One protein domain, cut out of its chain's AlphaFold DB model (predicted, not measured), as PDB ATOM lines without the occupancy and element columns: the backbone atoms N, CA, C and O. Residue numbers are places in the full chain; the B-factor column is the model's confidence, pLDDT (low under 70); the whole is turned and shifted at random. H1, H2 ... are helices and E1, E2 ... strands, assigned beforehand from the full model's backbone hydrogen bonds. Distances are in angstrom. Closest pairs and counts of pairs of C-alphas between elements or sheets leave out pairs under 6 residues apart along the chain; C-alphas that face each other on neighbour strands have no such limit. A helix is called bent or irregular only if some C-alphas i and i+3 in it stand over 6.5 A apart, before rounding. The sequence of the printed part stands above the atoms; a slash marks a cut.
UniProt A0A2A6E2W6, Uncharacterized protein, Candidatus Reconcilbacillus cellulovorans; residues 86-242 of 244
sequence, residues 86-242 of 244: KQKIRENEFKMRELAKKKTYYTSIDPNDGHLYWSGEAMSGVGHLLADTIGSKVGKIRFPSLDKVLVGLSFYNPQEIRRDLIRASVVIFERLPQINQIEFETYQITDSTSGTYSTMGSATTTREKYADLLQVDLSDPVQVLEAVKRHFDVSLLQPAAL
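Overview. This is residues 86 to 242 of the 244 residues of an uncharacterized protein of Candidatus Reconcilbacillus cellulovorans (UniProt A0A2A6E2W6). A twisted sheet of four strands has helices H2 and H3 over one face, and H4 and H5 pack on H3. Residues 86 to 95 of H1 stick out as an arm, and a long loop, residues 101 to 119, follows H1. The printed part has 157 residues, with five named helices and four named strands in the order H1 H2 E1 E2 H3 E3 E4 H4 H5. The sheet, in the order E1 E2 E3 E4, is mixed, and the class is mixed, helices and strands. The whole is compact, with a radius of gyration of the C-alphas of 16.3 A and spans of 47 by 39 by 28 A.

Along the chain. H1, residues 86 to 100, runs 20.7 A from C-alpha 86 at (52.574, -65.634, -17.876). H2, residues 120 to 133, spans 20.0 A; E1, 137 to 145, 23.4 A; E2, 148 to 155, 22.8 A; H3, 161 to 175, 20.5 A; E3, 181 to 191, 31.3 A; E4, 196 to 206, 30.4 A. H4, residues 207 to 213, 9.7 A, is irregular: C-alphas 208 and 211 are 7.1 A apart. H5, residues 221 to 231, spans 15.2 A to C-alpha 231 at (38.438, -28.351, -35.376).

Arrangement. Hairpin E1 and E2 has N 139 and O 152 at 2.8 A, parallel E2 and E3 N 151 and O 183 at 2.8 A, and hairpin E3 and E4 N 184 and O 203 at 2.8 A. E2, H3 and E3 form a strand-helix-strand unit, two parallel strands joined through a helix, with a right-handed crossover. H3, the hub, touches H2 (closest C-alphas Leu 130 and Ala 168, 6.1 A), H4 and H5. H1 touches H2 about perpendicular, 89 degrees, closest C-alphas Ala 100 and Gly 125, 5.7 A. Every O i to N i+4 pair is within hydrogen-bond range in H1, H2, H3 and H5; H4 has 1 of 3, and 3 of 4 O i to N i+3 pairs.

Size, cuts and confidence. The C-alphas farthest apart, Asn 112 and Val 222, are 51.3 A apart. The printed part has no cut, and the link H1 to H2 is long. pLDDT is under 70 in residues 86 to 103, 106 to 124 and 191 to 196.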
ATOM      1  N   LYS A  86      52.799 -66.527 -16.725       59.94
ATOM      2  CA  LYS A  86      52.574 -65.634 -17.876       59.94
ATOM      3  C   LYS A  86      51.087 -65.459 -18.174       59.94
ATOM      4  O   LYS A  86      50.672 -64.393 -18.626       59.94
ATOM      5  N   GLN A  87      50.282 -66.483 -17.898       64.75
ATOM      6  CA  GLN A  87      48.832 -66.410 -18.029       64.75
ATOM      7  C   GLN A  87      48.217 -65.477 -16.977       64.75
ATOM      8  O   GLN A  87      47.441 -64.599 -17.342       64.75
ATOM      9  N   LYS A  88      48.659 -65.554 -15.712       65.31
ATOM     10  CA  LYS A  88      48.261 -64.601 -14.660       65.31
ATOM     11  C   LYS A  88      48.650 -63.157 -14.980       65.31
ATOM     12  O   LYS A  88      47.852 -62.258 -14.731       65.31
ATOM     13  N   ILE A  89      49.838 -62.926 -15.544       59.00
ATOM     14  CA  ILE A  89      50.265 -61.583 -15.979       59.00
ATOM     15  C   ILE A  89      49.325 -61.058 -17.069       59.00
ATOM     16  O   ILE A  89      48.786 -59.965 -16.928       59.00
ATOM     17  N   ARG A  90      49.040 -61.866 -18.098       59.69
ATOM     18  CA  ARG A  90      48.115 -61.495 -19.180       59.69
ATOM     19  C   ARG A  90      46.692 -61.229 -18.675       59.69
ATOM     20  O   ARG A  90      46.056 -60.276 -19.112       59.69
ATOM     21  N   GLU A  91      46.180 -62.052 -17.764       64.31
ATOM     22  CA  GLU A  91      44.857 -61.853 -17.156       64.31
ATOM     23  C   GLU A  91      44.800 -60.576 -16.316       64.31
ATOM     24  O   GLU A  91      43.794 -59.865 -16.339       64.31
ATOM     25  N   ASN A  92      45.875 -60.264 -15.589       61.59
ATOM     26  CA  ASN A  92      45.973 -59.027 -14.827       61.59
ATOM     27  C   ASN A  92      46.048 -57.810 -15.758       61.59
ATOM     28  O   ASN A  92      45.307 -56.854 -15.561       61.59
ATOM     29  N   GLU A  93      46.854 -57.864 -16.821       56.00
ATOM     30  CA  GLU A  93      46.881 -56.826 -17.858       56.00
ATOM     31  C   GLU A  93      45.497 -56.606 -18.471       56.00
ATOM     32  O   GLU A  93      45.058 -55.466 -18.600       56.00
ATOM     33  N   PHE A  94      44.777 -57.681 -18.808       62.28
ATOM     34  CA  PHE A  94      43.422 -57.585 -19.346       62.28
ATOM     35  C   PHE A  94      42.466 -56.909 -18.354       62.28
ATOM     36  O   PHE A  94      41.761 -55.970 -18.717       62.28
ATOM     37  N   LYS A  95      42.487 -57.315 -17.076       61.31
ATOM     38  CA  LYS A  95      41.684 -56.675 -16.019       61.31
ATOM     39  C   LYS A  95      42.032 -55.197 -15.847       61.31
ATOM     40  O   LYS A  95      41.128 -54.375 -15.726       61.31
ATOM     41  N   MET A  96      43.315 -54.847 -15.864       55.84
ATOM     42  CA  MET A  96      43.765 -53.461 -15.731       55.84
ATOM     43  C   MET A  96      43.362 -52.609 -16.940       55.84
ATOM     44  O   MET A  96      42.962 -51.463 -16.751       55.84
ATOM     45  N   ARG A  97      43.365 -53.164 -18.162       56.41
ATOM     46  CA  ARG A  97      42.826 -52.492 -19.360       56.41
ATOM     47  C   ARG A  97      41.326 -52.235 -19.239       56.41
ATOM     48  O   ARG A  97      40.871 -51.126 -19.503       56.41
ATOM     49  N   GLU A  98      40.563 -53.223 -18.782       61.97
ATOM     50  CA  GLU A  98      39.120 -53.068 -18.563       61.97
ATOM     51  C   GLU A  98      38.796 -52.035 -17.471       61.97
ATOM     52  O   GLU A  98      37.836 -51.273 -17.597       61.97
ATOM     53  N   LEU A  99      39.621 -51.945 -16.422       57.88
ATOM     54  CA  LEU A  99      39.504 -50.908 -15.392       57.88
ATOM     55  C   LEU A  99      39.883 -49.519 -15.926       57.88
ATOM     56  O   LEU A  99      39.171 -48.547 -15.664       57.88
ATOM     57  N   ALA A 100      40.954 -49.421 -16.717       60.16
ATOM     58  CA  ALA A 100      41.397 -48.179 -17.344       60.16
ATOM     59  C   ALA A 100      40.312 -47.567 -18.246       60.16
ATOM     60  O   ALA A 100      40.141 -46.350 -18.243       60.16
ATOM     61  N   LYS A 101      39.516 -48.395 -18.944       60.25
ATOM     62  CA  LYS A 101      38.410 -47.955 -19.825       60.25
ATOM     63  C   LYS A 101      37.344 -47.127 -19.127       60.25
ATOM     64  O   LYS A 101      36.681 -46.330 -19.780       60.25
ATOM     65  N   LYS A 102      37.191 -47.280 -17.812       62.16
ATOM     66  CA  LYS A 102      36.174 -46.577 -17.020       62.16
ATOM     67  C   LYS A 102      36.756 -45.459 -16.157       62.16
ATOM     68  O   LYS A 102      36.000 -44.766 -15.482       62.16
ATOM     69  N   LYS A 103      38.080 -45.287 -16.148       66.50
ATOM     70  CA  LYS A 103      38.764 -44.378 -15.230       66.50
ATOM     71  C   LYS A 103      38.901 -42.982 -15.834       66.50
ATOM     72  O   LYS A 103      39.380 -42.817 -16.952       66.50
ATOM     73  N   THR A 104      38.498 -41.978 -15.067       71.06
ATOM     74  CA  THR A 104      38.907 -40.586 -15.279       71.06
ATOM     75  C   THR A 104      40.198 -40.358 -14.502       71.06
ATOM     76  O   THR A 104      40.287 -40.725 -13.329       71.06
ATOM     77  N   TYR A 105      41.206 -39.787 -15.153       70.19
ATOM     78  CA  TYR A 105      42.513 -39.534 -14.558       70.19
ATOM     79  C   TYR A 105      42.617 -38.075 -14.116       70.19
ATOM     80  O   TYR A 105      42.169 -37.163 -14.812       70.19
ATOM     81  N   TYR A 106      43.246 -37.872 -12.964       63.12
ATOM     82  CA  TYR A 106      43.482 -36.568 -12.360       63.12
ATOM     83  C   TYR A 106      44.962 -36.429 -12.019       63.12
ATOM     84  O   TYR A 106      45.667 -37.424 -11.832       63.12
ATOM     85  N   THR A 107      45.419 -35.189 -11.924       63.19
ATOM     86  CA  THR A 107      46.750 -34.858 -11.420       63.19
ATOM     87  C   THR A 107      46.921 -35.263  -9.953       63.19
ATOM     88  O   THR A 107      45.993 -35.106  -9.156       63.19
ATOM     89  N   SER A 108      48.123 -35.701  -9.585       59.09
ATOM     90  CA  SER A 108      48.519 -36.014  -8.207       59.09
ATOM     91  C   SER A 108      49.494 -34.965  -7.675       59.09
ATOM     92  O   SER A 108      50.222 -34.353  -8.450       59.09
ATOM     93  N   ILE A 109      49.520 -34.765  -6.358       54.09
ATOM     94  CA  ILE A 109      50.498 -33.898  -5.685       54.09
ATOM     95  C   ILE A 109      51.616 -34.779  -5.125       54.09
ATOM     96  O   ILE A 109      51.328 -35.778  -4.462       54.09
ATOM     97  N   ASP A 110      52.876 -34.433  -5.387       53.28
ATOM     98  CA  ASP A 110      54.020 -35.123  -4.792       53.28
ATOM     99  C   ASP A 110      54.091 -34.791  -3.293       53.28
ATOM    100  O   ASP A 110      54.117 -33.616  -2.919       53.28
ATOM    101  N   PRO A 111      54.109 -35.797  -2.407       50.97
ATOM    102  CA  PRO A 111      54.152 -35.558  -0.970       50.97
ATOM    103  C   PRO A 111      55.481 -34.958  -0.478       50.97
ATOM    104  O   PRO A 111      55.526 -34.459   0.645       50.97
ATOM    105  N   ASN A 112      56.555 -35.016  -1.271       53.50
ATOM    106  CA  ASN A 112      57.893 -34.574  -0.872       53.50
ATOM    107  C   ASN A 112      58.164 -33.104  -1.206       53.50
ATOM    108  O   ASN A 112      58.820 -32.423  -0.419       53.50
ATOM    109  N   ASP A 113      57.689 -32.620  -2.354       63.28
ATOM    110  CA  ASP A 113      57.925 -31.242  -2.811       63.28
ATOM    111  C   ASP A 113      56.637 -30.432  -3.052       63.28
ATOM    112  O   ASP A 113      56.697 -29.218  -3.249       63.28
ATOM    113  N   GLY A 114      55.463 -31.066  -2.965       53.12
ATOM    114  CA  GLY A 114      54.166 -30.418  -3.138       53.12
ATOM    115  C   GLY A 114      53.825 -30.071  -4.589       53.12
ATOM    116  O   GLY A 114      52.812 -29.404  -4.824       53.12
ATOM    117  N   HIS A 115      54.625 -30.494  -5.571       57.91
ATOM    118  CA  HIS A 115      54.352 -30.211  -6.973       57.91
ATOM    119  C   HIS A 115      53.229 -31.090  -7.523       57.91
ATOM    120  O   HIS A 115      53.131 -32.286  -7.253       57.91
ATOM    121  N   LEU A 116      52.366 -30.473  -8.329       56.03
ATOM    122  CA  LEU A 116      51.299 -31.157  -9.043       56.03
ATOM    123  C   LEU A 116      51.864 -31.781 -10.328       56.03
ATOM    124  O   LEU A 116      52.536 -31.095 -11.098       56.03
ATOM    125  N   TYR A 117      51.578 -33.056 -10.584       59.81
ATOM    126  CA  TYR A 117      52.057 -33.766 -11.771       59.81
ATOM    127  C   TYR A 117      51.056 -34.809 -12.281       59.81
ATOM    128  O   TYR A 117      50.144 -35.251 -11.579       59.81
ATOM    129  N   TRP A 118      51.240 -35.221 -13.534       66.88
ATOM    130  CA  TRP A 118      50.519 -36.347 -14.121       66.88
ATOM    131  C   TRP A 118      51.194 -37.664 -13.751       66.88
ATOM    132  O   TRP A 118      52.376 -37.859 -14.032       66.88
ATOM    133  N   SER A 119      50.443 -38.580 -13.142       64.25
ATOM    134  CA  SER A 119      50.985 -39.878 -12.742       64.25
ATOM    135  C   SER A 119      51.359 -40.740 -13.956       64.25
ATOM    136  O   SER A 119      50.752 -40.648 -15.027       64.25
ATOM    137  N   GLY A 120      52.325 -41.647 -13.775       60.09
ATOM    138  CA  GLY A 120      52.648 -42.656 -14.792       60.09
ATOM    139  C   GLY A 120      51.448 -43.549 -15.142       60.09
ATOM    140  O   GLY A 120      51.322 -43.996 -16.280       60.09
ATOM    141  N   GLU A 121      50.520 -43.734 -14.197       63.66
ATOM    142  CA  GLU A 121      49.249 -44.425 -14.433       63.66
ATOM    143  C   GLU A 121      48.380 -43.689 -15.462       63.66
ATOM    144  O   GLU A 121      47.814 -44.331 -16.341       63.66
ATOM    145  N   ALA A 122      48.306 -42.354 -15.409       63.75
ATOM    146  CA  ALA A 122      47.577 -41.574 -16.407       63.75
ATOM    147  C   ALA A 122      48.217 -41.700 -17.799       63.75
ATOM    148  O   ALA A 122      47.511 -41.889 -18.788       63.75
ATOM    149  N   MET A 123      49.553 -41.666 -17.882       65.94
ATOM    150  CA  MET A 123      50.285 -41.833 -19.147       65.94
ATOM    151  C   MET A 123      50.051 -43.218 -19.769       65.94
ATOM    152  O   MET A 123      49.660 -43.320 -20.932       65.94
ATOM    153  N   SER A 124      50.268 -44.286 -18.994       67.31
ATOM    154  CA  SER A 124      50.102 -45.670 -19.459       67.31
ATOM    155  C   SER A 124      48.635 -46.006 -19.727       67.31
ATOM    156  O   SER A 124      48.318 -46.583 -20.767       67.31
ATOM    157  N   GLY A 125      47.729 -45.588 -18.841       70.69
ATOM    158  CA  GLY A 125      46.296 -45.818 -18.970       70.69
ATOM    159  C   GLY A 125      45.727 -45.201 -20.242       70.69
ATOM    160  O   GLY A 125      45.079 -45.896 -21.021       70.69
ATOM    161  N   VAL A 126      46.029 -43.929 -20.515       76.00
ATOM    162  CA  VAL A 126      45.594 -43.260 -21.753       76.00
ATOM    163  C   VAL A 126      46.241 -43.902 -22.981       76.00
ATOM    164  O   VAL A 126      45.557 -44.102 -23.979       76.00
ATOM    165  N   GLY A 127      47.511 -44.313 -22.900       75.69
ATOM    166  CA  GLY A 127      48.191 -45.037 -23.981       75.69
ATOM    167  C   GLY A 127      47.485 -46.322 -24.386       75.69
ATOM    168  O   GLY A 127      47.222 -46.531 -25.570       75.69
ATOM    169  N   HIS A 128      47.109 -47.146 -23.410       74.75
ATOM    170  CA  HIS A 128      46.357 -48.372 -23.669       74.75
ATOM    171  C   HIS A 128      44.962 -48.093 -24.233       74.75
ATOM    172  O   HIS A 128      44.542 -48.769 -25.166       74.75
ATOM    173  N   LEU A 129      44.264 -47.077 -23.718       76.75
ATOM    174  CA  LEU A 129      42.938 -46.717 -24.224       76.75
ATOM    175  C   LEU A 129      42.968 -46.263 -25.672       76.75
ATOM    176  O   LEU A 129      42.122 -46.679 -26.460       76.75
ATOM    177  N   LEU A 130      43.938 -45.425 -26.023       82.56
ATOM    178  CA  LEU A 130      44.101 -44.981 -27.396       82.56
ATOM    179  C   LEU A 130      44.428 -46.165 -28.306       82.56
ATOM    180  O   LEU A 130      43.761 -46.318 -29.322       82.56
ATOM    181  N   ALA A 131      45.352 -47.045 -27.905       78.00
ATOM    182  CA  ALA A 131      45.733 -48.219 -28.691       78.00
ATOM    183  C   ALA A 131      44.565 -49.191 -28.953       78.00
ATOM    184  O   ALA A 131      44.546 -49.847 -29.988       78.00
ATOM    185  N   ASP A 132      43.588 -49.263 -28.044       75.75
ATOM    186  CA  ASP A 132      42.376 -50.074 -28.215       75.75
ATOM    187  C   ASP A 132      41.281 -49.363 -29.046       75.75
ATOM    188  O   ASP A 132      40.346 -50.015 -29.514       75.75
ATOM    189  N   THR A 133      41.349 -48.035 -29.207       79.00
ATOM    190  CA  THR A 133      40.261 -47.223 -29.798       79.00
ATOM    191  C   THR A 133      40.542 -46.772 -31.235       79.00
ATOM    192  O   THR A 133      39.609 -46.565 -32.021       79.00
ATOM    193  N   ILE A 134      41.811 -46.583 -31.586       84.31
ATOM    194  CA  ILE A 134      42.227 -46.013 -32.874       84.31
ATOM    195  C   ILE A 134      42.963 -47.056 -33.726       84.31
ATOM    196  O   ILE A 134      43.489 -48.032 -33.198       84.31
ATOM    197  N   GLY A 135      42.977 -46.869 -35.049       77.12
ATOM    198  CA  GLY A 135      43.679 -47.783 -35.962       77.12
ATOM    199  C   GLY A 135      45.197 -47.572 -35.979       77.12
ATOM    200  O   GLY A 135      45.965 -48.513 -36.177       77.12
ATOM    201  N   SER A 136      45.627 -46.333 -35.747       80.81
ATOM    202  CA  SER A 136      47.027 -45.921 -35.690       80.81
ATOM    203  C   SER A 136      47.761 -46.525 -34.496       80.81
ATOM    204  O   SER A 136      47.236 -46.644 -33.388       80.81
ATOM    205  N   LYS A 137      49.047 -46.818 -34.687       83.12
ATOM    206  CA  LYS A 137      49.947 -47.148 -33.583       83.12
ATOM    207  C   LYS A 137      50.145 -45.911 -32.714       83.12
ATOM    208  O   LYS A 137      50.578 -44.867 -33.199       83.12
ATOM    209  N   VAL A 138      49.872 -46.052 -31.422       76.62
ATOM    210  CA  VAL A 138      50.154 -45.018 -30.427       76.62
ATOM    211  C   VAL A 138      51.621 -45.116 -30.030       76.62
ATOM    212  O   VAL A 138      52.075 -46.138 -29.517       76.62
ATOM    213  N   GLY A 139      52.365 -44.054 -30.311       71.69
ATOM    214  CA  GLY A 139      53.739 -43.869 -29.881       71.69
ATOM    215  C   GLY A 139      53.802 -43.328 -28.455       71.69
ATOM    216  O   GLY A 139      53.129 -43.800 -27.541       71.69
ATOM    217  N   LYS A 140      54.646 -42.318 -28.237       74.75
ATOM    218  CA  LYS A 140      54.844 -41.762 -26.897       74.75
ATOM    219  C   LYS A 140      53.736 -40.776 -26.529       74.75
ATOM    220  O   LYS A 140      53.426 -39.879 -27.308       74.75
ATOM    221  N   ILE A 141      53.223 -40.906 -25.306       78.00
ATOM    222  CA  ILE A 141      52.344 -39.923 -24.663       78.00
ATOM    223  C   ILE A 141      53.145 -39.155 -23.619       78.00
ATOM    224  O   ILE A 141      53.904 -39.748 -22.848       78.00
ATOM    225  N   ARG A 142      53.011 -37.830 -23.610       77.25
ATOM    226  CA  ARG A 142      53.671 -36.945 -22.642       77.25
ATOM    227  C   ARG A 142      52.722 -35.840 -22.209       77.25
ATOM    228  O   ARG A 142      51.850 -35.448 -22.973       77.25
ATOM    229  N   PHE A 143      52.968 -35.288 -21.029       75.94
ATOM    230  CA  PHE A 143      52.284 -34.097 -20.531       75.94
ATOM    231  C   PHE A 143      53.306 -32.963 -20.385       75.94
ATOM    232  O   PHE A 143      53.992 -32.903 -19.363       75.94
ATOM    233  N   PRO A 144      53.494 -32.112 -21.414       71.69
ATOM    234  CA  PRO A 144      54.451 -31.003 -21.360       71.69
ATOM    235  C   PRO A 144      54.093 -29.956 -20.298       71.69
ATOM    236  O   PRO A 144      54.971 -29.280 -19.768       71.69
ATOM    237  N   SER A 145      52.804 -29.833 -19.988       74.00
ATOM    238  CA  SER A 145      52.255 -29.013 -18.912       74.00
ATOM    239  C   SER A 145      51.001 -29.680 -18.343       74.00
ATOM    240  O   SER A 145      50.536 -30.704 -18.844       74.00
ATOM    241  N   LEU A 146      50.446 -29.113 -17.272       76.12
ATOM    242  CA  LEU A 146      49.271 -29.672 -16.593       76.12
ATOM    243  C   LEU A 146      48.014 -29.698 -17.473       76.12
ATOM    244  O   LEU A 146      47.167 -30.567 -17.294       76.12
ATOM    245  N   ASP A 147      47.917 -28.776 -18.425       80.94
ATOM    246  CA  ASP A 147      46.773 -28.553 -19.307       80.94
ATOM    247  C   ASP A 147      46.991 -29.062 -20.742       80.94
ATOM    248  O   ASP A 147      46.108 -28.895 -21.587       80.94
ATOM    249  N   LYS A 148      48.142 -29.687 -21.035       81.88
ATOM    250  CA  LYS A 148      48.503 -30.145 -22.383       81.88
ATOM    251  C   LYS A 148      48.957 -31.591 -22.401       81.88
ATOM    252  O   LYS A 148      49.698 -32.036 -21.527       81.88
ATOM    253  N   VAL A 149      48.579 -32.303 -23.455       85.62
ATOM    254  CA  VAL A 149      49.075 -33.651 -23.741       85.62
ATOM    255  C   VAL A 149      49.588 -33.725 -25.173       85.62
ATOM    256  O   VAL A 149      48.965 -33.197 -26.091       85.62
ATOM    257  N   LEU A 150      50.735 -34.375 -25.343       86.81
ATOM    258  CA  LEU A 150      51.345 -34.665 -26.633       86.81
ATOM    259  C   LEU A 150      51.239 -36.163 -26.901       86.81
ATOM    260  O   LEU A 150      51.615 -36.972 -26.046       86.81
ATOM    261  N   VAL A 151      50.746 -36.524 -28.083       87.75
ATOM    262  CA  VAL A 151      50.520 -37.906 -28.507       87.75
ATOM    263  C   VAL A 151      51.189 -38.157 -29.854       87.75
ATOM    264  O   VAL A 151      50.837 -37.545 -30.858       87.75
ATOM    265  N   GLY A 152      52.135 -39.094 -29.895       87.12
ATOM    266  CA  GLY A 152      52.684 -39.592 -31.156       87.12
ATOM    267  C   GLY A 152      51.767 -40.638 -31.789       87.12
ATOM    268  O   GLY A 152      51.387 -41.593 -31.114       87.12
ATOM    269  N   LEU A 153      51.445 -40.497 -33.074       88.19
ATOM    270  CA  LEU A 153      50.619 -41.429 -33.844       88.19
ATOM    271  C   LEU A 153      51.348 -41.882 -35.110       88.19
ATOM    272  O   LEU A 153      51.897 -41.064 -35.848       88.19
ATOM    273  N   SER A 154      51.325 -43.185 -35.383       87.56
ATOM    274  CA  SER A 154      51.914 -43.760 -36.594       87.56
ATOM    275  C   SER A 154      50.913 -44.605 -37.375       87.56
ATOM    276  O   SER A 154      50.232 -45.452 -36.800       87.56
ATOM    277  N   PHE A 155      50.854 -44.419 -38.690       84.81
ATOM    278  CA  PHE A 155      49.858 -45.039 -39.575       84.81
ATOM    279  C   PHE A 155      50.471 -45.444 -40.915       84.81
ATOM    280  O   PHE A 155      51.536 -44.963 -41.291       84.81
ATOM    281  N   TYR A 156      49.789 -46.324 -41.649       83.31
ATOM    282  CA  TYR A 156      50.213 -46.730 -42.993       83.31
ATOM    283  C   TYR A 156      49.635 -45.807 -44.066       83.31
ATOM    284  O   TYR A 156      50.361 -45.339 -44.945       83.31
ATOM    285  N   ASN A 157      48.335 -45.515 -43.973       84.94
ATOM    286  CA  ASN A 157      47.643 -44.653 -44.918       84.94
ATOM    287  C   ASN A 157      47.417 -43.253 -44.306       84.94
ATOM    288  O   ASN A 157      46.761 -43.147 -43.269       84.94
ATOM    289  N   PRO A 158      47.896 -42.171 -44.948       84.81
ATOM    290  CA  PRO A 158      47.674 -40.795 -44.503       84.81
ATOM    291  C   PRO A 158      46.220 -40.417 -44.243       84.81
ATOM    292  O   PRO A 158      45.962 -39.544 -43.423       84.81
ATOM    293  N   GLN A 159      45.258 -41.049 -44.911       86.69
ATOM    294  CA  GLN A 159      43.843 -40.733 -44.725       86.69
ATOM    295  C   GLN A 159      43.266 -41.325 -43.425       86.69
ATOM    296  O   GLN A 159      42.301 -40.787 -42.880       86.69
ATOM    297  N   GLU A 160      43.866 -42.395 -42.888       84.69
ATOM    298  CA  GLU A 160      43.401 -43.064 -41.660       84.69
ATOM    299  C   GLU A 160      43.553 -42.170 -40.426       84.69
ATOM    300  O   GLU A 160      42.709 -42.210 -39.525       84.69
ATOM    301  N   ILE A 161      44.558 -41.285 -40.429       91.19
ATOM    302  CA  ILE A 161      44.846 -40.400 -39.296       91.19
ATOM    303  C   ILE A 161      43.664 -39.496 -38.947       91.19
ATOM    304  O   ILE A 161      43.491 -39.137 -37.791       91.19
ATOM    305  N   ARG A 162      42.799 -39.156 -39.911       93.62
ATOM    306  CA  ARG A 162      41.689 -38.211 -39.710       93.62
ATOM    307  C   ARG A 162      40.703 -38.699 -38.653       93.62
ATOM    308  O   ARG A 162      40.363 -37.967 -37.726       93.62
ATOM    309  N   ARG A 163      40.264 -39.955 -38.781       94.62
ATOM    310  CA  ARG A 163      39.351 -40.584 -37.814       94.62
ATOM    311  C   ARG A 163      40.034 -40.753 -36.466       94.62
ATOM    312  O   ARG A 163      39.406 -40.534 -35.432       94.62
ATOM    313  N   ASP A 164      41.310 -41.115 -36.487       94.19
ATOM    314  CA  ASP A 164      42.083 -41.369 -35.281       94.19
ATOM    315  C   ASP A 164      42.352 -40.090 -34.484       94.19
ATOM    316  O   ASP A 164      42.229 -40.118 -33.264       94.19
ATOM    317  N   LEU A 165      42.598 -38.951 -35.143       96.69
ATOM    318  CA  LEU A 165      42.694 -37.635 -34.502       96.69
ATOM    319  C   LEU A 165      41.406 -37.295 -33.745       96.69
ATOM    320  O   LEU A 165      41.463 -36.905 -32.577       96.69
ATOM    321  N   ILE A 166      40.239 -37.486 -34.372       97.19
ATOM    322  CA  ILE A 166      38.937 -37.214 -33.743       97.19
ATOM    323  C   ILE A 166      38.702 -38.167 -32.565       97.19
ATOM    324  O   ILE A 166      38.443 -37.714 -31.449       97.19
ATOM    325  N   ARG A 167      38.847 -39.482 -32.779       95.62
ATOM    326  CA  ARG A 167      38.640 -40.503 -31.736       95.62
ATOM    327  C   ARG A 167      39.574 -40.305 -30.551       95.62
ATOM    328  O   ARG A 167      39.117 -40.318 -29.410       95.62
ATOM    329  N   ALA A 168      40.862 -40.095 -30.810       94.88
ATOM    330  CA  ALA A 168      41.845 -39.874 -29.761       94.88
ATOM    331  C   ALA A 168      41.521 -38.611 -28.961       94.88
ATOM    332  O   ALA A 168      41.557 -38.647 -27.733       94.88
ATOM    333  N   SER A 169      41.134 -37.526 -29.637       97.25
ATOM    334  CA  SER A 169      40.758 -36.276 -28.972       97.25
ATOM    335  C   SER A 169      39.551 -36.453 -28.058       97.25
ATOM    336  O   SER A 169      39.583 -36.018 -26.908       97.25
ATOM    337  N   VAL A 170      38.515 -37.148 -28.534       95.62
ATOM    338  CA  VAL A 170      37.319 -37.457 -27.741       95.62
ATOM    339  C   VAL A 170      37.685 -38.260 -26.491       95.62
ATOM    340  O   VAL A 170      37.326 -37.856 -25.386       95.62
ATOM    341  N   VAL A 171      38.457 -39.342 -26.643       92.81
ATOM    342  CA  VAL A 171      38.891 -40.188 -25.518       92.81
ATOM    343  C   VAL A 171      39.717 -39.392 -24.513       92.81
ATOM    344  O   VAL A 171      39.468 -39.464 -23.312       92.81
ATOM    345  N   ILE A 172      40.695 -38.620 -24.981       92.12
ATOM    346  CA  ILE A 172      41.568 -37.831 -24.112       92.12
ATOM    347  C   ILE A 172      40.753 -36.792 -23.345       92.12
ATOM    348  O   ILE A 172      40.878 -36.709 -22.126       92.12
ATOM    349  N   PHE A 173      39.891 -36.022 -24.015       94.12
ATOM    350  CA  PHE A 173      39.118 -34.986 -23.338       94.12
ATOM    351  C   PHE A 173      38.086 -35.550 -22.356       94.12
ATOM    352  O   PHE A 173      37.846 -34.913 -21.326       94.12
ATOM    353  N   GLU A 174      37.528 -36.733 -22.629       90.69
ATOM    354  CA  GLU A 174      36.642 -37.456 -21.711       90.69
ATOM    355  C   GLU A 174      37.398 -37.964 -20.471       90.69
ATOM    356  O   GLU A 174      36.929 -37.830 -19.339       90.69
ATOM    357  N   ARG A 175      38.586 -38.547 -20.668       84.06
ATOM    358  CA  ARG A 175      39.344 -39.231 -19.606       84.06
ATOM    359  C   ARG A 175      40.231 -38.292 -18.792       84.06
ATOM    360  O   ARG A 175      40.558 -38.629 -17.657       84.06
ATOM    361  N   LEU A 176      40.607 -37.140 -19.341       85.12
ATOM    362  CA  LEU A 176      41.508 -36.155 -18.738       85.12
ATOM    363  C   LEU A 176      40.852 -34.762 -18.721       85.12
ATOM    364  O   LEU A 176      41.262 -33.886 -19.485       85.12
ATOM    365  N   PRO A 177      39.837 -34.512 -17.871       81.69
ATOM    366  CA  PRO A 177      39.015 -33.296 -17.908       81.69
ATOM    367  C   PRO A 177      39.802 -31.988 -17.705       81.69
ATOM    368  O   PRO A 177      39.334 -30.930 -18.110       81.69
ATOM    369  N   GLN A 178      40.995 -32.056 -17.108       80.50
ATOM    370  CA  GLN A 178      41.868 -30.902 -16.859       80.50
ATOM    371  C   GLN A 178      42.709 -30.489 -18.083       80.50
ATOM    372  O   GLN A 178      43.257 -29.391 -18.105       80.50
ATOM    373  N   ILE A 179      42.816 -31.349 -19.102       86.88
ATOM    374  CA  ILE A 179      43.564 -31.054 -20.330       86.88
ATOM    375  C   ILE A 179      42.738 -30.143 -21.229       86.88
ATOM    376  O   ILE A 179      41.608 -30.485 -21.570       86.88
ATOM    377  N   ASN A 180      43.320 -29.026 -21.657       90.38
ATOM    378  CA  ASN A 180      42.694 -28.041 -22.535       90.38
ATOM    379  C   ASN A 180      43.227 -28.081 -23.969       90.38
ATOM    380  O   ASN A 180      42.548 -27.585 -24.867       90.38
ATOM    381  N   GLN A 181      44.395 -28.682 -24.202       94.19
ATOM    382  CA  GLN A 181      45.004 -28.783 -25.527       94.19
ATOM    383  C   GLN A 181      45.632 -30.164 -25.742       94.19
ATOM    384  O   GLN A 181      46.277 -30.721 -24.853       94.19
ATOM    385  N   ILE A 182      45.461 -30.690 -26.951       96.38
ATOM    386  CA  ILE A 182      46.087 -31.929 -27.411       96.38
ATOM    387  C   ILE A 182      46.933 -31.595 -28.629       96.38
ATOM    388  O   ILE A 182      46.432 -30.985 -29.573       96.38
ATOM    389  N   GLU A 183      48.191 -32.011 -28.605       94.94
ATOM    390  CA  GLU A 183      49.099 -31.948 -29.742       94.94
ATOM    391  C   GLU A 183      49.384 -33.365 -30.240       94.94
ATOM    392  O   GLU A 183      49.756 -34.254 -29.473       94.94
ATOM    393  N   PHE A 184      49.198 -33.578 -31.533       94.38
ATOM    394  CA  PHE A 184      49.487 -34.832 -32.203       94.38
ATOM    395  C   PHE A 184      50.734 -34.675 -33.053       94.38
ATOM    396  O   PHE A 184      50.771 -33.823 -33.936       94.38
ATOM    397  N   GLU A 185      51.717 -35.540 -32.840       91.88
ATOM    398  CA  GLU A 185      52.824 -35.734 -33.771       91.88
ATOM    399  C   GLU A 185      52.517 -36.946 -34.643       91.88
ATOM    400  O   GLU A 185      52.227 -38.031 -34.135       91.88
ATOM    401  N   THR A 186      52.573 -36.776 -35.958       89.75
ATOM    402  CA  THR A 186      52.121 -37.788 -36.912       89.75
ATOM    403  C   THR A 186      53.275 -38.327 -37.744       89.75
ATOM    404  O   THR A 186      54.142 -37.580 -38.206       89.75
ATOM    405  N   TYR A 187      53.275 -39.642 -37.953       87.81
ATOM    406  CA  TYR A 187      54.332 -40.360 -38.654       87.81
ATOM    407  C   TYR A 187      53.726 -41.381 -39.626       87.81
ATOM    408  O   TYR A 187      52.896 -42.199 -39.232       87.81
ATOM    409  N   GLN A 188      54.153 -41.381 -40.887       87.12
ATOM    410  CA  GLN A 188      53.760 -42.412 -41.843       87.12
ATOM    411  C   GLN A 188      54.780 -43.548 -41.825       87.12
ATOM    412  O   GLN A 188      55.985 -43.326 -41.913       87.12
ATOM    413  N   ILE A 189      54.288 -44.777 -41.730       81.19
ATOM    414  CA  ILE A 189      55.088 -45.992 -41.838       81.19
ATOM    415  C   ILE A 189      55.303 -46.269 -43.324       81.19
ATOM    416  O   ILE A 189      54.368 -46.658 -44.024       81.19
ATOM    417  N   THR A 190      56.527 -46.068 -43.805       74.31
ATOM    418  CA  THR A 190      56.874 -46.262 -45.223       74.31
ATOM    419  C   THR A 190      57.341 -47.684 -45.522       74.31
ATOM    420  O   THR A 190      57.217 -48.143 -46.652       74.31
ATOM    421  N   ASP A 191      57.850 -48.396 -44.515       67.38
ATOM    422  CA  ASP A 191      58.190 -49.817 -44.601       67.38
ATOM    423  C   ASP A 191      57.960 -50.487 -43.239       67.38
ATOM    424  O   ASP A 191      58.592 -50.154 -42.231       67.38
ATOM    425  N   SER A 192      57.028 -51.443 -43.215       53.91
ATOM    426  CA  SER A 192      56.645 -52.202 -42.021       53.91
ATOM    427  C   SER A 192      57.748 -53.132 -41.511       53.91
ATOM    428  O   SER A 192      57.722 -53.501 -40.337       53.91
ATOM    429  N   THR A 193      58.701 -53.501 -42.370       56.78
ATOM    430  CA  THR A 193      59.754 -54.485 -42.090       56.78
ATOM    431  C   THR A 193      60.986 -53.826 -41.480       56.78
ATOM    432  O   THR A 193      61.557 -54.355 -40.530       56.78
ATOM    433  N   SER A 194      61.376 -52.654 -41.990       55.50
ATOM    434  CA  SER A 194      62.502 -51.871 -41.456       55.50
ATOM    435  C   SER A 194      62.111 -50.927 -40.318       55.50
ATOM    436  O   SER A 194      62.987 -50.408 -39.631       55.50
ATOM    437  N   GLY A 195      60.811 -50.694 -40.105       56.31
ATOM    438  CA  GLY A 195      60.343 -49.721 -39.119       56.31
ATOM    439  C   GLY A 195      60.762 -48.296 -39.480       56.31
ATOM    440  O   GLY A 195      61.036 -47.497 -38.590       56.31
ATOM    441  N   THR A 196      60.859 -47.988 -40.774       64.44
ATOM    442  CA  THR A 196      61.182 -46.635 -41.232       64.44
ATOM    443  C   THR A 196      59.914 -45.783 -41.207       64.44
ATOM    444  O   THR A 196      58.863 -46.203 -41.702       64.44
ATOM    445  N   TYR A 197      60.016 -44.587 -40.629       73.19
ATOM    446  CA  TYR A 197      58.918 -43.629 -40.527       73.19
ATOM    447  C   TYR A 197      59.306 -42.310 -41.195       73.19
ATOM    448  O   TYR A 197      60.440 -41.851 -41.044       73.19
ATOM    449  N   SER A 198      58.362 -41.667 -41.875       77.88
ATOM    450  CA  SER A 198      58.473 -40.272 -42.306       77.88
ATOM    451  C   SER A 198      57.586 -39.385 -41.435       77.88
ATOM    452  O   SER A 198      56.458 -39.743 -41.094       77.88
ATOM    453  N   THR A 199      58.085 -38.215 -41.039       82.50
ATOM    454  CA  THR A 199      57.283 -37.241 -40.289       82.50
ATOM    455  C   THR A 199      56.202 -36.659 -41.195       82.50
ATOM    456  O   THR A 199      56.510 -36.034 -42.207       82.50
ATOM    457  N   MET A 200      54.939 -36.835 -40.808       84.06
ATOM    458  CA  MET A 200      53.763 -36.295 -41.502       84.06
ATOM    459  C   MET A 200      53.324 -34.933 -40.965       84.06
ATOM    460  O   MET A 200      52.466 -34.286 -41.564       84.06
ATOM    461  N   GLY A 201      53.944 -34.485 -39.873       87.00
ATOM    462  CA  GLY A 201      53.714 -33.178 -39.278       87.00
ATOM    463  C   GLY A 201      52.949 -33.257 -37.967       87.00
ATOM    464  O   GLY A 201      52.952 -34.300 -37.304       87.00
ATOM    465  N   SER A 202      52.290 -32.165 -37.597       90.56
ATOM    466  CA  SER A 202      51.509 -32.099 -36.366       90.56
ATOM    467  C   SER A 202      50.120 -31.513 -36.564       90.56
ATOM    468  O   SER A 202      49.877 -30.714 -37.469       90.56
ATOM    469  N   ALA A 203      49.208 -31.941 -35.696       94.50
ATOM    470  CA  ALA A 203      47.865 -31.397 -35.587       94.50
ATOM    471  C   ALA A 203      47.567 -31.047 -34.133       94.50
ATOM    472  O   ALA A 203      47.929 -31.795 -33.229       94.50
ATOM    473  N   THR A 204      46.874 -29.940 -33.895       96.56
ATOM    474  CA  THR A 204      46.503 -29.520 -32.538       96.56
ATOM    475  C   THR A 204      45.001 -29.322 -32.432       96.56
ATOM    476  O   THR A 204      44.384 -28.778 -33.341       96.56
ATOM    477  N   THR A 205      44.398 -29.707 -31.311       97.94
ATOM    478  CA  THR A 205      43.008 -29.350 -30.991       97.94
ATOM    479  C   THR A 205      42.866 -28.916 -29.535       97.94
ATOM    480  O   THR A 205      43.779 -29.088 -28.722       97.94
ATOM    481  N   THR A 206      41.720 -28.330 -29.199       97.75
ATOM    482  CA  THR A 206      41.430 -27.782 -27.872       97.75
ATOM    483  C   THR A 206      40.124 -28.327 -27.310       97.75
ATOM    484  O   THR A 206      39.233 -28.756 -28.046       97.75
ATOM    485  N   ARG A 207      39.987 -28.283 -25.980       96.44
ATOM    486  CA  ARG A 207      38.804 -28.791 -25.268       96.44
ATOM    487  C   ARG A 207      37.508 -28.117 -25.711       96.44
ATOM    488  O   ARG A 207      36.467 -28.759 -25.709       96.44
ATOM    489  N   GLU A 208      37.562 -26.855 -26.127       97.06
ATOM    490  CA  GLU A 208      36.396 -26.130 -26.649       97.06
ATOM    491  C   GLU A 208      35.753 -26.833 -27.849       97.06
ATOM    492  O   GLU A 208      34.552 -26.708 -28.065       97.06
ATOM    493  N   LYS A 209      36.535 -27.600 -28.619       97.25
ATOM    494  CA  LYS A 209      36.047 -28.346 -29.783       97.25
ATOM    495  C   LYS A 209      35.431 -29.696 -29.416       97.25
ATOM    496  O   LYS A 209      34.816 -30.324 -30.267       97.25
ATOM    497  N   TYR A 210      35.563 -30.149 -28.167       97.06
ATOM    498  CA  TYR A 210      35.151 -31.489 -27.742       97.06
ATOM    499  C   TYR A 210      33.672 -31.784 -28.022       97.06
ATOM    500  O   TYR A 210      33.354 -32.849 -28.545       97.06
ATOM    501  N   ALA A 211      32.778 -30.836 -27.720       96.50
ATOM    502  CA  ALA A 211      31.344 -31.016 -27.937       96.50
ATOM    503  C   ALA A 211      30.999 -31.209 -29.423       96.50
ATOM    504  O   ALA A 211      30.180 -32.066 -29.741       96.50
ATOM    505  N   ASP A 212      31.660 -30.468 -30.318       96.94
ATOM    506  CA  ASP A 212      31.475 -30.597 -31.767       96.94
ATOM    507  C   ASP A 212      32.047 -31.925 -32.282       96.94
ATOM    508  O   ASP A 212      31.407 -32.618 -33.069       96.94
ATOM    509  N   LEU A 213      33.228 -32.323 -31.792       96.50
ATOM    510  CA  LEU A 213      33.888 -33.577 -32.174       96.50
ATOM    511  C   LEU A 213      33.059 -34.821 -31.816       96.50
ATOM    512  O   LEU A 213      33.126 -35.816 -32.534       96.50
ATOM    513  N   LEU A 214      32.255 -34.767 -30.747       95.56
ATOM    514  CA  LEU A 214      31.319 -35.840 -30.377       95.56
ATOM    515  C   LEU A 214      30.185 -36.040 -31.394       95.56
ATOM    516  O   LEU A 214      29.596 -37.118 -31.427       95.56
ATOM    517  N   GLN A 215      29.858 -35.016 -32.187       96.38
ATOM    518  CA  GLN A 215      28.747 -35.050 -33.145       96.38
ATOM    519  C   GLN A 215      29.170 -35.515 -34.543       96.38
ATOM    520  O   GLN A 215      28.320 -35.659 -35.417       96.38
ATOM    521  N   VAL A 216      30.468 -35.724 -34.783       95.44
ATOM    522  CA  VAL A 216      30.973 -36.088 -36.111       95.44
ATOM    523  C   VAL A 216      30.613 -37.537 -36.435       95.44
ATOM    524  O   VAL A 216      31.020 -38.460 -35.725       95.44
ATOM    525  N   ASP A 217      29.920 -37.754 -37.553       94.12
ATOM    526  CA  ASP A 217      29.712 -39.096 -38.091       94.12
ATOM    527  C   ASP A 217      31.021 -39.640 -38.677       94.12
ATOM    528  O   ASP A 217      31.445 -39.293 -39.779       94.12
ATOM    529  N   LEU A 218      31.675 -40.531 -37.928       93.25
ATOM    530  CA  LEU A 218      32.949 -41.128 -38.331       93.25
ATOM    531  C   LEU A 218      32.832 -42.095 -39.520       93.25
ATOM    532  O   LEU A 218      33.866 -42.517 -40.057       93.25
ATOM    533  N   SER A 219      31.618 -42.486 -39.917       92.94
ATOM    534  CA  SER A 219      31.396 -43.339 -41.086       92.94
ATOM    535  C   SER A 219      31.490 -42.559 -42.402       92.94
ATOM    536  O   SER A 219      31.947 -43.125 -43.397       92.94
ATOM    537  N   ASP A 220      31.193 -41.257 -42.382       94.50
ATOM    538  CA  ASP A 220      31.244 -40.366 -43.541       94.50
ATOM    539  C   ASP A 220      32.643 -39.723 -43.693       94.50
ATOM    540  O   ASP A 220      33.032 -38.860 -42.899       94.50
ATOM    541  N   PRO A 221      33.440 -40.115 -44.709       92.19
ATOM    542  CA  PRO A 221      34.793 -39.593 -44.898       92.19
ATOM    543  C   PRO A 221      34.831 -38.089 -45.213       92.19
ATOM    544  O   PRO A 221      35.822 -37.435 -44.884       92.19
ATOM    545  N   VAL A 222      33.771 -37.531 -45.809       94.69
ATOM    546  CA  VAL A 222      33.689 -36.100 -46.128       94.69
ATOM    547  C   VAL A 222      33.490 -35.305 -44.845       94.69
ATOM    548  O   VAL A 222      34.246 -34.372 -44.581       94.69
ATOM    549  N   GLN A 223      32.541 -35.715 -43.997       95.56
ATOM    550  CA  GLN A 223      32.342 -35.083 -42.689       95.56
ATOM    551  C   GLN A 223      33.582 -35.188 -41.802       95.56
ATOM    552  O   GLN A 223      33.956 -34.209 -41.161       95.56
ATOM    553  N   VAL A 224      34.256 -36.340 -41.796       96.25
ATOM    554  CA  VAL A 224      35.515 -36.524 -41.060       96.25
ATOM    555  C   VAL A 224      36.584 -35.538 -41.535       96.25
ATOM    556  O   VAL A 224      37.240 -34.905 -40.707       96.25
ATOM    557  N   LEU A 225      36.768 -35.384 -42.849       96.00
ATOM    558  CA  LEU A 225      37.756 -34.459 -43.402       96.00
ATOM    559  C   LEU A 225      37.435 -32.999 -43.053       96.00
ATOM    560  O   LEU A 225      38.322 -32.262 -42.615       96.00
ATOM    561  N   GLU A 226      36.178 -32.588 -43.208       96.44
ATOM    562  CA  GLU A 226      35.734 -31.235 -42.862       96.44
ATOM    563  C   GLU A 226      35.885 -30.959 -41.363       96.44
ATOM    564  O   GLU A 226      36.367 -29.896 -40.968       96.44
ATOM    565  N   ALA A 227      35.564 -31.938 -40.514       97.06
ATOM    566  CA  ALA A 227      35.757 -31.829 -39.076       97.06
ATOM    567  C   ALA A 227      37.239 -31.659 -38.714       97.06
ATOM    568  O   ALA A 227      37.574 -30.796 -37.901       97.06
ATOM    569  N   VAL A 228      38.137 -32.425 -39.345       96.75
ATOM    570  CA  VAL A 228      39.585 -32.281 -39.139       96.75
ATOM    571  C   VAL A 228      40.052 -30.877 -39.524       96.75
ATOM    572  O   VAL A 228      40.694 -30.214 -38.717       96.75
ATOM    573  N   LYS A 229      39.673 -30.372 -40.702       96.31
ATOM    574  CA  LYS A 229      40.060 -29.023 -41.156       96.31
ATOM    575  C   LYS A 229      39.507 -27.903 -40.271       96.31
ATOM    576  O   LYS A 229      40.135 -26.857 -40.147       96.31
ATOM    577  N   ARG A 230      38.323 -28.098 -39.688       97.12
ATOM    578  CA  ARG A 230      37.625 -27.076 -38.896       97.12
ATOM    579  C   ARG A 230      38.043 -27.046 -37.427       97.12
ATOM    580  O   ARG A 230      38.083 -25.972 -36.828       97.12
ATOM    581  N   HIS A 231      38.267 -28.210 -36.826       97.94
ATOM    582  CA  HIS A 231      38.438 -28.351 -35.376       97.94
ATOM    583  C   HIS A 231      39.884 -28.615 -34.951       97.94
ATOM    584  O   HIS A 231      40.171 -28.610 -33.750       97.94
ATOM    585  N   PHE A 232      40.788 -28.814 -35.909       98.06
ATOM    586  CA  PHE A 232      42.212 -28.961 -35.661       98.06
ATOM    587  C   PHE A 232      42.979 -27.850 -36.373       98.06
ATOM    588  O   PHE A 232      42.674 -27.494 -37.510       98.06
ATOM    589  N   ASP A 233      44.010 -27.328 -35.715       96.31
ATOM    590  CA  ASP A 233      45.086 -26.653 -36.426       96.31
ATOM    591  C   ASP A 233      45.911 -27.726 -37.136       96.31
ATOM    592  O   ASP A 233      46.581 -28.534 -36.493       96.31
ATOM    593  N   VAL A 234      45.794 -27.750 -38.460       95.25
ATOM    594  CA  VAL A 234      46.456 -28.703 -39.359       95.25
ATOM    595  C   VAL A 234      47.500 -28.026 -40.243       95.25
ATOM    596  O   VAL A 234      47.939 -28.609 -41.230       95.25
ATOM    597  N   SER A 235      47.901 -26.795 -39.914       92.06
ATOM    598  CA  SER A 235      48.855 -26.005 -40.708       92.06
ATOM    599  C   SER A 235      50.211 -26.690 -40.906       92.06
ATOM    600  O   SER A 235      50.907 -26.407 -41.879       92.06
ATOM    601  N   LEU A 236      50.565 -27.607 -40.002       91.62
ATOM    602  CA  LEU A 236      51.802 -28.376 -40.036       91.62
ATOM    603  C   LEU A 236      51.617 -29.807 -40.553       91.62
ATOM    604  O   LEU A 236      52.617 -30.511 -40.678       91.62
ATOM    605  N   LEU A 237      50.394 -30.252 -40.863       89.62
ATOM    606  CA  LEU A 237      50.161 -31.558 -41.484       89.62
ATOM    607  C   LEU A 237      50.466 -31.518 -42.982       89.62
ATOM    608  O   LEU A 237      50.146 -30.563 -43.687       89.62
ATOM    609  N   GLN A 238      51.023 -32.612 -43.495       90.19
ATOM    610  CA  GLN A 238      51.224 -32.767 -44.931       90.19
ATOM    611  C   GLN A 238      49.888 -32.813 -45.707       90.19
ATOM    612  O   GLN A 238      48.936 -33.451 -45.244       90.19
ATOM    613  N   PRO A 239      49.819 -32.239 -46.930       88.38
ATOM    614  CA  PRO A 239      48.596 -32.193 -47.739       88.38
ATOM    615  C   PRO A 239      47.950 -33.554 -48.008       88.38
ATOM    616  O   PRO A 239      46.727 -33.652 -47.984       88.38
ATOM    617  N   ALA A 240      48.745 -34.617 -48.167       86.69
ATOM    618  CA  ALA A 240      48.244 -35.978 -48.380       86.69
ATOM    619  C   ALA A 240      47.297 -36.454 -47.256       86.69
ATOM    620  O   ALA A 240      46.375 -37.233 -47.491       86.69
ATOM    621  N   ALA A 241      47.470 -35.949 -46.029       86.50
ATOM    622  CA  ALA A 241      46.566 -36.233 -44.917       86.50
ATOM    623  C   ALA A 241      45.228 -35.472 -45.011       86.50
ATOM    624  O   ALA A 241      44.300 -35.808 -44.280       86.50
ATOM    625  N   LEU A 242      45.077 -34.505 -45.923       89.62
ATOM    626  CA  LEU A 242      43.934 -33.580 -46.042       89.62
ATOM    627  C   LEU A 242      43.253 -33.577 -47.431       89.62
ATOM    628  O   LEU A 242      42.303 -32.814 -47.651       89.62
TER     629      LEU A 242